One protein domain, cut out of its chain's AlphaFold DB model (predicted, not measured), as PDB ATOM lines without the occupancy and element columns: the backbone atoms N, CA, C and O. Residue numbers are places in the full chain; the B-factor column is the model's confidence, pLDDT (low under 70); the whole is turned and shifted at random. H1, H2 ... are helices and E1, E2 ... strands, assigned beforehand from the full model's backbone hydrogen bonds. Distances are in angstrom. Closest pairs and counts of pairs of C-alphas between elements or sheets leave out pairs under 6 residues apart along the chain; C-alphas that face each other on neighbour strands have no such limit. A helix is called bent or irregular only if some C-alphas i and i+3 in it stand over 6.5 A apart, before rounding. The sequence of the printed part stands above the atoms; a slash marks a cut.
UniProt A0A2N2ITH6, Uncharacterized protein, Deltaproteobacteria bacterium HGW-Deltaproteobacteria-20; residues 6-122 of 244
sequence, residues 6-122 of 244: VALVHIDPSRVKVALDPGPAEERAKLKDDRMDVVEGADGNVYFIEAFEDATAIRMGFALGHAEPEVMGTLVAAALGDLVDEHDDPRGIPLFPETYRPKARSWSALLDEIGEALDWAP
ATOM      1  N   VAL A   6      94.555 123.680 382.842       88.88
ATOM      2  CA  VAL A   6      95.272 122.969 381.787       88.88
ATOM      3  C   VAL A   6      96.136 121.921 382.467       88.88
ATOM      4  O   VAL A   6      96.900 122.260 383.368       88.88
ATOM      5  N   ALA A   7      96.000 120.672 382.041       91.56
ATOM      6  CA  ALA A   7      96.811 119.563 382.512       91.56
ATOM      7  C   ALA A   7      98.062 119.434 381.649       91.56
ATOM      8  O   ALA A   7      97.961 119.442 380.423       91.56
ATOM      9  N   LEU A   8      99.233 119.319 382.263       93.81
ATOM     10  CA  LEU A   8     100.495 119.129 381.560       93.81
ATOM     11  C   LEU A   8     101.002 117.711 381.805       93.81
ATOM     12  O   LEU A   8     101.270 117.343 382.940       93.81
ATOM     13  N   VAL A   9     101.171 116.929 380.744       94.25
ATOM     14  CA  VAL A   9     101.705 115.564 380.820       94.25
ATOM     15  C   VAL A   9     103.053 115.480 380.114       94.25
ATOM     16  O   VAL A   9     103.243 116.047 379.035       94.25
ATOM     17  N   HIS A  10     103.995 114.756 380.714       95.88
ATOM     18  CA  HIS A  10     105.297 114.444 380.113       95.88
ATOM     19  C   HIS A  10     105.168 113.265 379.139       95.88
ATOM     20  O   HIS A  10     105.652 112.166 379.379       95.88
ATOM     21  N   ILE A  11     104.391 113.477 378.080       93.88
ATOM     22  CA  ILE A  11     104.090 112.482 377.053       93.88
ATOM     23  C   ILE A  11     104.155 113.188 375.700       93.88
ATOM     24  O   ILE A  11     103.701 114.330 375.561       93.88
ATOM     25  N   ASP A  12     104.692 112.495 374.696       91.62
ATOM     26  CA  ASP A  12     104.811 113.021 373.339       91.62
ATOM     27  C   ASP A  12     103.432 113.417 372.750       91.62
ATOM     28  O   ASP A  12     102.487 112.613 372.771       91.62
ATOM     29  N   PRO A  13     103.301 114.621 372.155       88.75
ATOM     30  CA  PRO A  13     102.031 115.117 371.622       88.75
ATOM     31  C   PRO A  13     101.387 114.235 370.557       88.75
ATOM     32  O   PRO A  13     100.162 114.226 370.425       88.75
ATOM     33  N   SER A  14     102.177 113.514 369.759       87.00
ATOM     34  CA  SER A  14     101.629 112.619 368.739       87.00
ATOM     35  C   SER A  14     100.915 111.427 369.370       87.00
ATOM     36  O   SER A  14      99.869 111.016 368.869       87.00
ATOM     37  N   ARG A  15     101.414 110.931 370.506       89.56
ATOM     38  CA  ARG A  15     100.809 109.820 371.243       89.56
ATOM     39  C   ARG A  15      99.517 110.232 371.926       89.56
ATOM     40  O   ARG A  15      98.516 109.540 371.772       89.56
ATOM     41  N   VAL A  16      99.521 111.389 372.590       88.75
ATOM     42  CA  VAL A  16      98.323 111.950 373.237       88.75
ATOM     43  C   VAL A  16      97.196 112.142 372.222       88.75
ATOM     44  O   VAL A  16      96.060 111.753 372.473       88.75
ATOM     45  N   LYS A  17      97.506 112.669 371.033       84.50
ATOM     46  CA  LYS A  17      96.511 112.841 369.960       84.50
ATOM     47  C   LYS A  17      95.902 111.526 369.484       84.50
ATOM     48  O   LYS A  17      94.715 111.494 369.191       84.50
ATOM     49  N   VAL A  18      96.714 110.473 369.370       84.75
ATOM     50  CA  VAL A  18      96.245 109.140 368.962       84.75
ATOM     51  C   VAL A  18      95.377 108.503 370.044       84.75
ATOM     52  O   VAL A  18      94.409 107.834 369.703       84.75
ATOM     53  N   ALA A  19      95.709 108.716 371.322       86.00
ATOM     54  CA  ALA A  19      94.917 108.207 372.437       86.00
ATOM     55  C   ALA A  19      93.542 108.883 372.525       86.00
ATOM     56  O   ALA A  19      92.541 108.193 372.678       86.00
ATOM     57  N   LEU A  20      93.491 110.212 372.372       83.25
ATOM     58  CA  LEU A  20      92.238 110.961 372.468       83.25
ATOM     59  C   LEU A  20      91.315 110.686 371.272       83.25
ATOM     60  O   LEU A  20      90.146 110.376 371.474       83.25
ATOM     61  N   ASP A  21      91.828 110.739 370.041       74.38
ATOM     62  CA  ASP A  21      91.040 110.490 368.828       74.38
ATOM     63  C   ASP A  21      91.709 109.438 367.932       74.38
ATOM     64  O   ASP A  21      92.641 109.765 367.180       74.38
ATOM     65  N   PRO A  22      91.230 108.180 367.946       59.38
ATOM     66  CA  PRO A  22      91.722 107.125 367.066       59.38
ATOM     67  C   PRO A  22      91.251 107.276 365.606       59.38
ATOM     68  O   PRO A  22      91.613 106.455 364.759       59.38
ATOM     69  N   GLY A  23      90.464 108.307 365.283       61.72
ATOM     70  CA  GLY A  23      89.905 108.574 363.964       61.72
ATOM     71  C   GLY A  23      90.941 108.832 362.859       61.72
ATOM     72  O   GLY A  23      92.154 108.934 363.091       61.72
ATOM     73  N   PRO A  24      90.498 108.909 361.592       58.94
ATOM     74  CA  PRO A  24      91.388 109.138 360.462       58.94
ATOM     75  C   PRO A  24      92.053 110.522 360.545       58.94
ATOM     76  O   PRO A  24      91.412 111.539 360.800       58.94
ATOM     77  N   ALA A  25      93.359 110.582 360.260       59.88
ATOM     78  CA  ALA A  25      94.183 111.793 360.402       59.88
ATOM     79  C   ALA A  25      93.655 113.035 359.651       59.88
ATOM     80  O   ALA A  25      94.002 114.163 360.001       59.88
ATOM     81  N   GLU A  26      92.828 112.830 358.627       56.81
ATOM     82  CA  GLU A  26      92.221 113.879 357.807       56.81
ATOM     83  C   GLU A  26      91.138 114.687 358.537       56.81
ATOM     84  O   GLU A  26      90.905 115.843 358.179       56.81
ATOM     85  N   GLU A  27      90.484 114.118 359.553       57.28
ATOM     86  CA  GLU A  27      89.488 114.826 360.368       57.28
ATOM     87  C   GLU A  27      90.163 115.637 361.478       57.28
ATOM     88  O   GLU A  27      89.871 116.826 361.617       57.28
ATOM     89  N   ARG A  28      91.205 115.082 362.118       56.84
ATOM     90  CA  ARG A  28      92.081 115.806 363.063       56.84
ATOM     91  C   ARG A  28      92.700 117.069 362.460       56.84
ATOM     92  O   ARG A  28      92.817 118.095 363.121       56.84
ATOM     93  N   ALA A  29      93.080 117.028 361.182       56.06
ATOM     94  CA  ALA A  29      93.691 118.170 360.496       56.06
ATOM     95  C   ALA A  29      92.735 119.364 360.282       56.06
ATOM     96  O   ALA A  29      93.211 120.474 360.036       56.06
ATOM     97  N   LYS A  30      91.411 119.154 360.353       52.75
ATOM     98  CA  LYS A  30      90.387 120.194 360.128       52.75
ATOM     99  C   LYS A  30      90.076 121.014 361.380       52.75
ATOM    100  O   LYS A  30      89.524 122.103 361.263       52.75
ATOM    101  N   LEU A  31      90.449 120.512 362.552       54.47
ATOM    102  CA  LEU A  31      90.196 121.112 363.860       54.47
ATOM    103  C   LEU A  31      91.420 121.897 364.371       54.47
ATOM    104  O   LEU A  31      91.740 121.899 365.555       54.47
ATOM    105  N   LYS A  32      92.150 122.559 363.471       54.56
ATOM    106  CA  LYS A  32      93.321 123.362 363.837       54.56
ATOM    107  C   LYS A  32      92.930 124.782 364.234       54.56
ATOM    108  O   LYS A  32      92.358 125.509 363.426       54.56
ATOM    109  N   ASP A  33      93.310 125.184 365.441       60.09
ATOM    110  CA  ASP A  33      93.520 126.584 365.804       60.09
ATOM    111  C   ASP A  33      95.000 126.934 365.542       60.09
ATOM    112  O   ASP A  33      95.869 126.062 365.587       60.09
ATOM    113  N   ASP A  34      95.317 128.200 365.260       59.16
ATOM    114  CA  ASP A  34      96.679 128.646 364.921       59.16
ATOM    115  C   ASP A  34      97.727 128.344 366.018       59.16
ATOM    116  O   ASP A  34      98.930 128.466 365.768       59.16
ATOM    117  N   ARG A  35      97.306 127.967 367.238       64.38
ATOM    118  CA  ARG A  35      98.210 127.608 368.351       64.38
ATOM    119  C   ARG A  35      97.925 126.268 369.021       64.38
ATOM    120  O   ARG A  35      98.790 125.776 369.740       64.38
ATOM    121  N   MET A  36      96.738 125.703 368.827       76.12
ATOM    122  CA  MET A  36      96.292 124.482 369.497       76.12
ATOM    123  C   MET A  36      95.618 123.559 368.493       76.12
ATOM    124  O   MET A  36      94.824 123.995 367.661       76.12
ATOM    125  N   ASP A  37      95.898 122.267 368.599       82.19
ATOM    126  CA  ASP A  37      95.109 121.274 367.888       82.19
ATOM    127  C   ASP A  37      93.850 120.989 368.710       82.19
ATOM    128  O   ASP A  37      93.927 120.775 369.920       82.19
ATOM    129  N   VAL A  38      92.685 121.018 368.073       83.56
ATOM    130  CA  VAL A  38      91.419 120.642 368.700       83.56
ATOM    131  C   VAL A  38      91.103 119.207 368.299       83.56
ATOM    132  O   VAL A  38      91.250 118.827 367.140       83.56
ATOM    133  N   VAL A  39      90.727 118.388 369.271       81.88
ATOM    134  CA  VAL A  39      90.458 116.961 369.089       81.88
ATOM    135  C   VAL A  39      89.129 116.635 369.752       81.88
ATOM    136  O   VAL A  39      88.899 117.048 370.882       81.88
ATOM    137  N   GLU A  40      88.250 115.924 369.055       82.12
ATOM    138  CA  GLU A  40      87.060 115.329 369.663       82.12
ATOM    139  C   GLU A  40      87.424 113.909 370.087       82.12
ATOM    140  O   GLU A  40      87.815 113.094 369.255       82.12
ATOM    141  N   GLY A  41      87.403 113.655 371.392       79.06
ATOM    142  CA  GLY A  41      87.790 112.379 371.955       79.06
ATOM    143  C   GLY A  41      86.779 111.279 371.655       79.06
ATOM    144  O   GLY A  41      85.615 111.546 371.355       79.06
ATOM    145  N   ALA A  42      87.200 110.022 371.794       76.81
ATOM    146  CA  ALA A  42      86.309 108.862 371.668       76.81
ATOM    147  C   ALA A  42      85.138 108.871 372.676       76.81
ATOM    148  O   ALA A  42      84.127 108.202 372.466       76.81
ATOM    149  N   ASP A  43      85.272 109.639 373.755       74.69
ATOM    150  CA  ASP A  43      84.252 109.887 374.772       74.69
ATOM    151  C   ASP A  43      83.259 111.011 374.399       74.69
ATOM    152  O   ASP A  43      82.352 111.321 375.171       74.69
ATOM    153  N   GLY A  44      83.413 111.620 373.218       76.06
ATOM    154  CA  GLY A  44      82.590 112.725 372.724       76.06
ATOM    155  C   GLY A  44      82.954 114.093 373.309       76.06
ATOM    156  O   GLY A  44      82.252 115.075 373.050       76.06
ATOM    157  N   ASN A  45      84.031 114.195 374.097       79.75
ATOM    158  CA  ASN A  45      84.491 115.464 374.654       79.75
ATOM    159  C   ASN A  45      85.476 116.169 373.723       79.75
ATOM    160  O   ASN A  45      86.265 115.555 373.017       79.75
ATOM    161  N   VAL A  46      85.482 117.500 373.753       82.12
ATOM    162  CA  VAL A  46      86.451 118.296 372.987       82.12
ATOM    163  C   VAL A  46      87.675 118.589 373.848       82.12
ATOM    164  O   VAL A  46      87.549 119.097 374.960       82.12
ATOM    165  N   TYR A  47      88.860 118.354 373.301       85.94
ATOM    166  CA  TYR A  47      90.161 118.624 373.902       85.94
ATOM    167  C   TYR A  47      90.922 119.647 373.064       85.94
ATOM    168  O   TYR A  47      90.906 119.607 371.837       85.94
ATOM    169  N   PHE A  48      91.622 120.559 373.729       87.50
ATOM    170  CA  PHE A  48      92.561 121.482 373.104       87.50
ATOM    171  C   PHE A  48      93.965 121.083 373.531       87.50
ATOM    172  O   PHE A  48      94.272 121.068 374.723       87.50
ATOM    173  N   ILE A  49      94.795 120.759 372.553       89.44
ATOM    174  CA  ILE A  49      96.113 120.178 372.746       89.44
ATOM    175  C   ILE A  49      97.155 121.192 372.295       89.44
ATOM    176  O   ILE A  49      97.191 121.599 371.132       89.44
ATOM    177  N   GLU A  50      98.032 121.577 373.214       90.69
ATOM    178  CA  GLU A  50      99.231 122.346 372.905       90.69
ATOM    179  C   GLU A  50     100.455 121.433 372.991       90.69
ATOM    180  O   GLU A  50     100.718 120.790 374.008       90.69
ATOM    181  N   ALA A  51     101.182 121.356 371.878       91.31
ATOM    182  CA  ALA A  51     102.355 120.510 371.736       91.31
ATOM    183  C   ALA A  51     103.629 121.252 372.163       91.31
ATOM    184  O   ALA A  51     103.943 122.329 371.630       91.31
ATOM    185  N   PHE A  52     104.395 120.633 373.056       91.00
ATOM    186  CA  PHE A  52     105.753 121.027 373.426       91.00
ATOM    187  C   PHE A  52     106.773 120.035 372.839       91.00
ATOM    188  O   PHE A  52     106.414 119.210 372.000       91.00
ATOM    189  N   GLU A  53     108.057 120.178 373.171       90.94
ATOM    190  CA  GLU A  53     109.131 119.336 372.619       90.94
ATOM    191  C   GLU A  53     109.064 117.895 373.137       90.94
ATOM    192  O   GLU A  53     109.235 116.963 372.358       90.94
ATOM    193  N   ASP A  54     108.786 117.728 374.427       91.31
ATOM    194  CA  ASP A  54     108.715 116.453 375.153       91.31
ATOM    195  C   ASP A  54     107.466 116.354 376.054       91.31
ATOM    196  O   ASP A  54     107.278 115.368 376.757       91.31
ATOM    197  N   ALA A  55     106.579 117.351 376.012       93.62
ATOM    198  CA  ALA A  55     105.383 117.421 376.843       93.62
ATOM    199  C   ALA A  55     104.139 117.813 376.045       93.62
ATOM    200  O   ALA A  55     104.209 118.354 374.935       93.62
ATOM    201  N   THR A  56     102.979 117.602 376.655       94.00
ATOM    202  CA  THR A  56     101.688 117.957 376.076       94.00
ATOM    203  C   THR A  56     100.820 118.657 377.106       94.00
ATOM    204  O   THR A  56     100.602 118.133 378.195       94.00
ATOM    205  N   ALA A  57     100.296 119.832 376.758       92.25
ATOM    206  CA  ALA A  57      99.239 120.469 377.532       92.25
ATOM    207  C   ALA A  57      97.873 120.090 376.963       92.25
ATOM    208  O   ALA A  57      97.619 120.242 375.768       92.25
ATOM    209  N   ILE A  58      96.991 119.629 377.842       90.62
ATOM    210  CA  ILE A  58      95.637 119.194 377.540       90.62
ATOM    211  C   ILE A  58      94.681 120.111 378.288       90.62
ATOM    212  O   ILE A  58      94.661 120.175 379.518       90.62
ATOM    213  N   ARG A  59      93.852 120.825 377.533       88.00
ATOM    214  CA  ARG A  59      92.725 121.577 378.076       88.00
ATOM    215  C   ARG A  59      91.432 120.895 377.665       88.00
ATOM    216  O   ARG A  59      91.173 120.721 376.478       88.00
ATOM    217  N   MET A  60      90.590 120.581 378.638       81.19
ATOM    218  CA  MET A  60      89.268 120.016 378.385       81.19
ATOM    219  C   MET A  60      88.257 121.117 378.036       81.19
ATOM    220  O   MET A  60      88.250 122.200 378.625       81.19
ATOM    221  N   GLY A  61      87.429 120.863 377.026       66.44
ATOM    222  CA  GLY A  61      86.467 121.813 376.465       66.44
ATOM    223  C   GLY A  61      85.159 121.923 377.239       66.44
ATOM    224  O   GLY A  61      84.418 122.890 377.041       66.44
ATOM    225  N   PHE A  62      84.886 120.991 378.151       64.62
ATOM    226  CA  PHE A  62      83.756 121.090 379.062       64.62
ATOM    227  C   PHE A  62      84.114 121.958 380.273       64.62
ATOM    228  O   PHE A  62      85.218 121.925 380.814       64.62
ATOM    229  N   ALA A  63      83.173 122.814 380.671       51.06
ATOM    230  CA  ALA A  63      83.377 123.807 381.714       51.06
ATOM    231  C   ALA A  63      83.314 123.164 383.106       51.06
ATOM    232  O   ALA A  63      82.347 123.350 383.840       51.06
ATOM    233  N   LEU A  64      84.366 122.455 383.506       51.22
ATOM    234  CA  LEU A  64      84.620 122.208 384.921       51.22
ATOM    235  C   LEU A  64      85.081 123.515 385.539       51.22
ATOM    236  O   LEU A  64      86.267 123.826 385.593       51.22
ATOM    237  N   GLY A  65      84.117 124.337 385.941       44.28
ATOM    238  CA  GLY A  65      84.412 125.666 386.452       44.28
ATOM    239  C   GLY A  65      85.291 125.666 387.706       44.28
ATOM    240  O   GLY A  65      85.870 126.705 388.000       44.28
ATOM    241  N   HIS A  66      85.391 124.529 388.402       55.75
ATOM    242  CA  HIS A  66      86.151 124.307 389.633       55.75
ATOM    243  C   HIS A  66      86.345 122.796 389.878       55.75
ATOM    244  O   HIS A  66      85.938 122.299 390.922       55.75
ATOM    245  N   ALA A  67      86.857 122.026 388.910       62.59
ATOM    246  CA  ALA A  67      87.243 120.655 389.254       62.59
ATOM    247  C   ALA A  67      88.432 120.703 390.214       62.59
ATOM    248  O   ALA A  67      89.425 121.374 389.926       62.59
ATOM    249  N   GLU A  68      88.294 120.026 391.351       75.44
ATOM    250  CA  GLU A  68      89.402 119.788 392.270       75.44
ATOM    251  C   GLU A  68      90.524 119.039 391.524       75.44
ATOM    252  O   GLU A  68      90.227 118.300 390.572       75.44
ATOM    253  N   PRO A  69      91.801 119.247 391.890       80.75
ATOM    254  CA  PRO A  69      92.927 118.588 391.233       80.75
ATOM    255  C   PRO A  69      92.742 117.074 391.089       80.75
ATOM    256  O   PRO A  69      93.031 116.520 390.036       80.75
ATOM    257  N   GLU A  70      92.169 116.419 392.090       82.12
ATOM    258  CA  GLU A  70      91.860 114.990 392.110       82.12
ATOM    259  C   GLU A  70      90.919 114.597 390.962       82.12
ATOM    260  O   GLU A  70      91.229 113.705 390.174       82.12
ATOM    261  N   VAL A  71      89.815 115.332 390.789       81.94
ATOM    262  CA  VAL A  71      88.846 115.099 389.706       81.94
ATOM    263  C   VAL A  71      89.501 115.309 388.342       81.94
ATOM    264  O   VAL A  71      89.268 114.548 387.405       81.94
ATOM    265  N   MET A  72      90.335 116.341 388.220       81.56
ATOM    266  CA  MET A  72      91.075 116.622 386.992       81.56
ATOM    267  C   MET A  72      92.066 115.497 386.662       81.56
ATOM    268  O   MET A  72      92.148 115.090 385.505       81.56
ATOM    269  N   GLY A  73      92.765 114.962 387.666       83.44
ATOM    270  CA  GLY A  73      93.667 113.819 387.528       83.44
ATOM    271  C   GLY A  73      92.944 112.585 387.002       83.44
ATOM    272  O   GLY A  73      93.350 112.028 385.983       83.44
ATOM    273  N   THR A  74      91.814 112.226 387.618       84.50
ATOM    274  CA  THR A  74      90.974 111.102 387.176       84.50
ATOM    275  C   THR A  74      90.469 111.283 385.747       84.50
ATOM    276  O   THR A  74      90.478 110.335 384.970       84.50
ATOM    277  N   LEU A  75      90.047 112.490 385.367       84.19
ATOM    278  CA  LEU A  75      89.546 112.753 384.014       84.19
ATOM    279  C   LEU A  75      90.639 112.668 382.955       84.19
ATOM    280  O   LEU A  75      90.398 112.137 381.874       84.19
ATOM    281  N   VAL A  76      91.839 113.170 383.252       86.12
ATOM    282  CA  VAL A  76      92.975 113.043 382.335       86.12
ATOM    283  C   VAL A  76      93.418 111.584 382.235       86.12
ATOM    284  O   VAL A  76      93.648 111.111 381.127       86.12
ATOM    285  N   ALA A  77      93.463 110.852 383.351       88.12
ATOM    286  CA  ALA A  77      93.751 109.419 383.347       88.12
ATOM    287  C   ALA A  77      92.709 108.633 382.535       88.12
ATOM    288  O   ALA A  77      93.076 107.832 381.684       88.12
ATOM    289  N   ALA A  78      91.415 108.920 382.709       86.00
ATOM    290  CA  ALA A  78      90.346 108.290 381.936       86.00
ATOM    291  C   ALA A  78      90.438 108.609 380.434       86.00
ATOM    292  O   ALA A  78      90.224 107.727 379.605       86.00
ATOM    293  N   ALA A  79      90.783 109.851 380.080       85.69
ATOM    294  CA  ALA A  79      90.921 110.278 378.689       85.69
ATOM    295  C   ALA A  79      92.157 109.675 377.998       85.69
ATOM    296  O   ALA A  79      92.119 109.388 376.804       85.69
ATOM    297  N   LEU A  80      93.261 109.501 378.729       87.62
ATOM    298  CA  LEU A  80      94.502 108.937 378.193       87.62
ATOM    299  C   LEU A  80      94.554 107.403 378.277       87.62
ATOM    300  O   LEU A  80      95.314 106.786 377.529       87.62
ATOM    301  N   GLY A  81      93.758 106.787 379.155       88.50
ATOM    302  CA  GLY A  81      93.818 105.357 379.447       88.50
ATOM    303  C   GLY A  81      95.225 104.937 379.874       88.50
ATOM    304  O   GLY A  81      95.927 105.694 380.538       88.50
ATOM    305  N   ASP A  82      95.673 103.773 379.403       88.38
ATOM    306  CA  ASP A  82      97.008 103.212 379.678       88.38
ATOM    307  C   ASP A  82      98.172 104.150 379.291       88.38
ATOM    308  O   ASP A  82      99.301 103.968 379.741       88.38
ATOM    309  N   LEU A  83      97.939 105.163 378.443       90.44
ATOM    310  CA  LEU A  83      98.984 106.121 378.076       90.44
ATOM    311  C   LEU A  83      99.404 106.999 379.267       90.44
ATOM    312  O   LEU A  83     100.521 107.511 379.265       90.44
ATOM    313  N   VAL A  84      98.541 107.170 380.277       89.56
ATOM    314  CA  VAL A  84      98.863 107.971 381.467       89.56
ATOM    315  C   VAL A  84     100.050 107.401 382.248       89.56
ATOM    316  O   VAL A  84     100.806 108.174 382.824       89.56
ATOM    317  N   ASP A  85     100.278 106.086 382.190       88.06
ATOM    318  CA  ASP A  85     101.380 105.406 382.887       88.06
ATOM    319  C   ASP A  85     102.764 105.781 382.330       88.06
ATOM    320  O   ASP A  85     103.793 105.521 382.953       88.06
ATOM    321  N   GLU A  86     102.817 106.404 381.150       91.12
ATOM    322  CA  GLU A  86     104.058 106.959 380.602       91.12
ATOM    323  C   GLU A  86     104.433 108.301 381.211       91.12
ATOM    324  O   GLU A  86     105.562 108.761 381.034       91.12
ATOM    325  N   HIS A  87     103.497 108.934 381.916       90.50
ATOM    326  CA  HIS A  87     103.800 110.114 382.688       90.50
ATOM    327  C   HIS A  87     104.714 109.743 383.860       90.50
ATOM    328  O   HIS A  87     104.321 109.043 384.788       90.50
ATOM    329  N   ASP A  88     105.948 110.235 383.824       86.88
ATOM    330  CA  ASP A  88     107.024 109.815 384.723       86.88
ATOM    331  C   ASP A  88     107.222 110.727 385.953       86.88
ATOM    332  O   ASP A  88     108.257 110.631 386.623       86.88
ATOM    333  N   ASP A  89     106.253 111.589 386.292       88.00
ATOM    334  CA  ASP A  89     106.326 112.424 387.496       88.00
ATOM    335  C   ASP A  89     105.557 111.797 388.677       88.00
ATOM    336  O   ASP A  89     104.326 111.721 388.660       88.00
ATOM    337  N   PRO A  90     106.247 111.393 389.760       86.44
ATOM    338  CA  PRO A  90     105.610 110.737 390.902       86.44
ATOM    339  C   PRO A  90     104.683 111.657 391.709       86.44
ATOM    340  O   PRO A  90     103.992 111.186 392.610       86.44
ATOM    341  N   ARG A  91     104.686 112.972 391.450       87.94
ATOM    342  CA  ARG A  91     103.786 113.931 392.110       87.94
ATOM    343  C   ARG A  91     102.385 113.945 391.491       87.94
ATOM    344  O   ARG A  91     101.483 114.518 392.095       87.94
ATOM    345  N   GLY A  92     102.209 113.332 390.319       90.19
ATOM    346  CA  GLY A  92     100.976 113.362 389.539       90.19
ATOM    347  C   GLY A  92     101.018 114.398 388.415       90.19
ATOM    348  O   GLY A  92     102.083 114.862 388.027       90.19
ATOM    349  N   ILE A  93      99.849 114.773 387.897       92.00
ATOM    350  CA  ILE A  93      99.708 115.654 386.737       92.00
ATOM    351  C   ILE A  93      99.725 117.122 387.184       92.00
ATOM    352  O   ILE A  93      98.822 117.550 387.909       92.00
ATOM    353  N   PRO A  94     100.701 117.930 386.742       93.19
ATOM    354  CA  PRO A  94     100.707 119.358 387.005       93.19
ATOM    355  C   PRO A  94      99.561 120.064 386.279       93.19
ATOM    356  O   PRO A  94      99.344 119.895 385.076       93.19
ATOM    357  N   LEU A  95      98.860 120.911 387.021       90.94
ATOM    358  CA  LEU A  95      97.758 121.735 386.559       90.94
ATOM    359  C   LEU A  95      98.122 123.209 386.670       90.94
ATOM    360  O   LEU A  95      98.673 123.655 387.676       90.94
ATOM    361  N   PHE A  96      97.756 123.992 385.658       89.38
ATOM    362  CA  PHE A  96      97.911 125.443 385.702       89.38
ATOM    363  C   PHE A  96      96.714 126.182 385.079       89.38
ATOM    364  O   PHE A  96      96.003 125.628 384.235       89.38
ATOM    365  N   PRO A  97      96.461 127.450 385.457       85.94
ATOM    366  CA  PRO A  97      95.386 128.254 384.877       85.94
ATOM    367  C   PRO A  97      95.512 128.424 383.359       85.94
ATOM    368  O   PRO A  97      96.571 128.806 382.866       85.94
ATOM    369  N   GLU A  98      94.414 128.315 382.606       84.12
ATOM    370  CA  GLU A  98      94.423 128.528 381.146       84.12
ATOM    371  C   GLU A  98      94.839 129.943 380.724       84.12
ATOM    372  O   GLU A  98      95.106 130.189 379.549       84.12
ATOM    373  N   THR A  99      94.842 130.899 381.653       83.31
ATOM    374  CA  THR A  99      95.326 132.263 381.420       83.31
ATOM    375  C   THR A  99      96.848 132.334 381.369       83.31
ATOM    376  O   THR A  99      97.393 133.313 380.861       83.31
ATOM    377  N   TYR A 100      97.536 131.320 381.897       85.81
ATOM    378  CA  TYR A 100      98.983 131.225 381.844       85.81
ATOM    379  C   TYR A 100      99.440 130.846 380.428       85.81
ATOM    380  O   TYR A 100      98.796 130.075 379.711       85.81
ATOM    381  N   ARG A 101     100.536 131.461 379.987       86.19
ATOM    382  CA  ARG A 101     101.088 131.311 378.635       86.19
ATOM    383  C   ARG A 101     102.589 131.071 378.769       86.19
ATOM    384  O   ARG A 101     103.338 132.052 378.697       86.19
ATOM    385  N   PRO A 102     103.006 129.821 379.031       89.31
ATOM    386  CA  PRO A 102     104.414 129.513 379.217       89.31
ATOM    387  C   PRO A 102     105.197 129.788 377.928       89.31
ATOM    388  O   PRO A 102     104.670 129.661 376.821       89.31
ATOM    389  N   LYS A 103     106.455 130.204 378.070       91.38
ATOM    390  CA  LYS A 103     107.378 130.429 376.944       91.38
ATOM    391  C   LYS A 103     108.328 129.259 376.739       91.38
ATOM    392  O   LYS A 103     108.823 129.071 375.627       91.38
ATOM    393  N   ALA A 104     108.609 128.523 377.806       94.12
ATOM    394  CA  ALA A 104     109.360 127.291 377.787       94.12
ATOM    395  C   ALA A 104     108.705 126.269 376.854       94.12
ATOM    396  O   ALA A 104     107.501 126.294 376.586       94.12
ATOM    397  N   ARG A 105     109.544 125.391 376.310       91.50
ATOM    398  CA  ARG A 105     109.138 124.391 375.320       91.50
ATOM    399  C   ARG A 105     109.496 122.965 375.714       91.50
ATOM    400  O   ARG A 105     109.036 122.065 375.030       91.50
ATOM    401  N   SER A 106     110.251 122.765 376.792       94.06
ATOM    402  CA  SER A 106     110.560 121.447 377.345       94.06
ATOM    403  C   SER A 106     109.927 121.282 378.721       94.06
ATOM    404  O   SER A 106     109.746 122.266 379.438       94.06
ATOM    405  N   TRP A 107     109.638 120.048 379.112       93.31
ATOM    406  CA  TRP A 107     109.012 119.675 380.374       93.31
ATOM    407  C   TRP A 107     109.705 120.306 381.581       93.31
ATOM    408  O   TRP A 107     109.083 121.029 382.355       93.31
ATOM    409  N   SER A 108     111.018 120.107 381.704       94.56
ATOM    410  CA  SER A 108     111.806 120.655 382.813       94.56
ATOM    411  C   SER A 108     111.727 122.181 382.883       94.56
ATOM    412  O   SER A 108     111.498 122.743 383.950       94.56
ATOM    413  N   ALA A 109     111.837 122.855 381.735       94.75
ATOM    414  CA  ALA A 109     111.759 124.307 381.666       94.75
ATOM    415  C   ALA A 109     110.336 124.828 381.930       94.75
ATOM    416  O   ALA A 109     110.187 125.922 382.465       94.75
ATOM    417  N   LEU A 110     109.300 124.061 381.575       93.88
ATOM    418  CA  LEU A 110     107.906 124.376 381.888       93.88
ATOM    419  C   LEU A 110     107.654 124.296 383.394       93.88
ATOM    420  O   LEU A 110     107.074 125.222 383.956       93.88
ATOM    421  N   LEU A 111     108.127 123.236 384.056       94.00
ATOM    422  CA  LEU A 111     108.019 123.106 385.508       94.00
ATOM    423  C   LEU A 111     108.766 124.229 386.238       94.00
ATOM    424  O   LEU A 111     108.230 124.790 387.191       94.00
ATOM    425  N   ASP A 112     109.962 124.590 385.769       94.19
ATOM    426  CA  ASP A 112     110.747 125.689 386.339       94.19
ATOM    427  C   ASP A 112     110.083 127.059 386.114       94.19
ATOM    428  O   ASP A 112     110.105 127.913 387.001       94.19
ATOM    429  N   GLU A 113     109.492 127.290 384.933       94.06
ATOM    430  CA  GLU A 113     108.813 128.550 384.604       94.06
ATOM    431  C   GLU A 113     107.520 128.732 385.409       94.06
ATOM    432  O   GLU A 113     107.267 129.827 385.921       94.06
ATOM    433  N   ILE A 114     106.702 127.679 385.520       90.75
ATOM    434  CA  ILE A 114     105.418 127.750 386.229       90.75
ATOM    435  C   ILE A 114     105.643 127.698 387.750       90.75
ATOM    436  O   ILE A 114     104.988 128.429 388.498       90.75
ATOM    437  N   GLY A 115     106.604 126.894 388.209       89.94
ATOM    438  CA  GLY A 115     107.071 126.852 389.591       89.94
ATOM    439  C   GLY A 115     105.949 126.611 390.602       89.94
ATOM    440  O   GLY A 115     105.246 125.605 390.553       89.94
ATOM    441  N   GLU A 116     105.779 127.552 391.532       84.25
ATOM    442  CA  GLU A 116     104.799 127.472 392.628       84.25
ATOM    443  C   GLU A 116     103.342 127.686 392.185       84.25
ATOM    444  O   GLU A 116     102.435 127.531 392.995       84.25
ATOM    445  N   ALA A 117     103.094 128.053 390.922       82.25
ATOM    446  CA  ALA A 117     101.736 128.211 390.397       82.25
ATOM    447  C   ALA A 117     101.102 126.884 389.937       82.25
ATOM    448  O   ALA A 117      99.981 126.898 389.426       82.25
ATOM    449  N   LEU A 118     101.830 125.770 390.074       87.38
ATOM    450  CA  LEU A 118     101.347 124.430 389.769       87.38
ATOM    451  C   LEU A 118     100.555 123.853 390.938       87.38
ATOM    452  O   LEU A 118     101.093 123.686 392.034       87.38
ATOM    453  N   ASP A 119      99.323 123.452 390.653       89.50
ATOM    454  CA  ASP A 119      98.601 122.487 391.477       89.50
ATOM    455  C   ASP A 119      98.893 121.077 390.957       89.50
ATOM    456  O   ASP A 119      99.102 120.880 389.761       89.50
ATOM    457  N   TRP A 120      98.925 120.085 391.843       90.81
ATOM    458  CA  TRP A 120      99.238 118.703 391.474       90.81
ATOM    459  C   TRP A 120      97.997 117.835 391.610       90.81
ATOM    460  O   TRP A 120      97.413 117.739 392.687       90.81
ATOM    461  N   ALA A 121      97.607 117.212 390.505       89.38
ATOM    462  CA  ALA A 121      96.535 116.239 390.461       89.38
ATOM    463  C   ALA A 121      97.107 114.831 390.642       89.38
ATOM    464  O   ALA A 121      97.871 114.389 389.780       89.38
ATOM    465  N   PRO A 122      96.768 114.102 391.714       87.69
ATOM    466  CA  PRO A 122      97.230 112.731 391.861       87.69
ATOM    467  C   PRO A 122      96.720 111.879 390.692       87.69
ATOM    468  O   PRO A 122      95.548 111.943 390.320       87.69
TER     469      PRO A 122
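What this domain is: This is residues 6 to 122 of the 244 residues of an uncharacterized protein of Deltaproteobacteria bacterium HGW-Deltaproteobacteria-20 (UniProt A0A2N2ITH6). A strongly twisted sheet of six strands runs through the domain, with H1 and the kinked H3 over one face and H4 over the other, three layers in which helices lie on both faces of a sheet. H1 covers the E2-E3-E4 part, H3 spreads over the E4-E1-E5-E6 part, H4 covers E1 and E5, and the short H2 lies out by the edge strand E2, at the end of the longest axis away from H4. The printed part has 117 residues, with four named helices and six named strands in the order E1 H1 H2 E2 E3 E4 H3 E5 H4 E6; the sheet order is E2 E3 E4 E1 E5 E6, antiparallel throughout, and the class is mixed, helices and strands. The whole is compact, with a radius of gyration of the C-alphas of 13.3 A and spans of 39 by 27 by 27 A.

Where its parts are: E1 is residues 6 to 9, starting at C-alpha 6 at (95.272, 122.969, 381.787). H1 is residues 13 to 20, 10.7 A long, and H2 is residues 25 to 28, 5.3 A. E2 is residues 37 to 40, E3 residues 46 to 51, 16.1 A long, and E4 residues 56 to 60, 12.8 A. H3 is residues 69 to 86, 19.3 A from C-alpha 69 at (92.927, 118.588, 391.233) to C-alpha 86; it has a kink of 108 degrees near residue 80 and is irregular, with C-alphas 79 and 82 9.4 A apart. E5 is residues 93 to 97, 13.4 A long. H4 is residues 107 to 117, 15.0 A long, irregular, with C-alphas 113 and 116 9.0 A apart. E6 is residues 119 to 121, ending at C-alpha 121 at (96.535, 116.239, 390.461).

How they stand to each other: E2, E3 and E4 form a meander, each strand the antiparallel neighbour of the one before, in two hairpins: N 39 and O 47 are 2.8 A apart across E2 and E3, and N 48 and O 59 are 2.8 A apart across E3 and E4. E1 pairs with E4, N 7 and O 58 being 2.9 A apart, and with E5, N 6 and O 96 being 2.8 A apart. E5 pairs with the edge strand E6, N 93 and O 121 being 2.8 A apart. E4, H3 and E5 make a split strand-helix-strand unit, two strands running the same way with E1 between them, its crossover right-handed. H1 has a height over the sheet of 8.3 A and runs along the strands, at 8 degrees to E3 on the local plane; its Pro 13 and Ala 51 of E3 have C-alphas 5.4 A apart, the closest of the two. H3, on the same face as H1, has a height over the sheet of 8.8 A; its closest C-alpha pair with E6 is Pro 69 and Ala 121, 4.4 A. H1 and H3 touch, about perpendicular at 74 degrees, by residues 79 to 83 of H3 alone, closest at the C-alphas of Ala 19 and Leu 80, 5.8 A. H4 has a height over the sheet of 9.6 A and lies over E1 and E5, slantwise to the strands at 57 degrees to E5 on the local plane; its closest C-alpha pair with E5 is Ala 117 and Phe 96, 6.7 A. H2 only grazes the sheet with residues 27 to 28, and H3 and H4 are apart. Every O i to N i+4 pair is within hydrogen-bond range in H1, against 9 of 14 in H3 and 5 of 7 in H4; H2 is too short for such a pair.

The domain as a whole: The C-alphas farthest apart are those of Glu 26 and Glu 116, 39.4 A. The printed part has no cut and no long link. The mean pLDDT of the printed part is 82.2, and residues 22 to 35 and 61 to 67 are under 70.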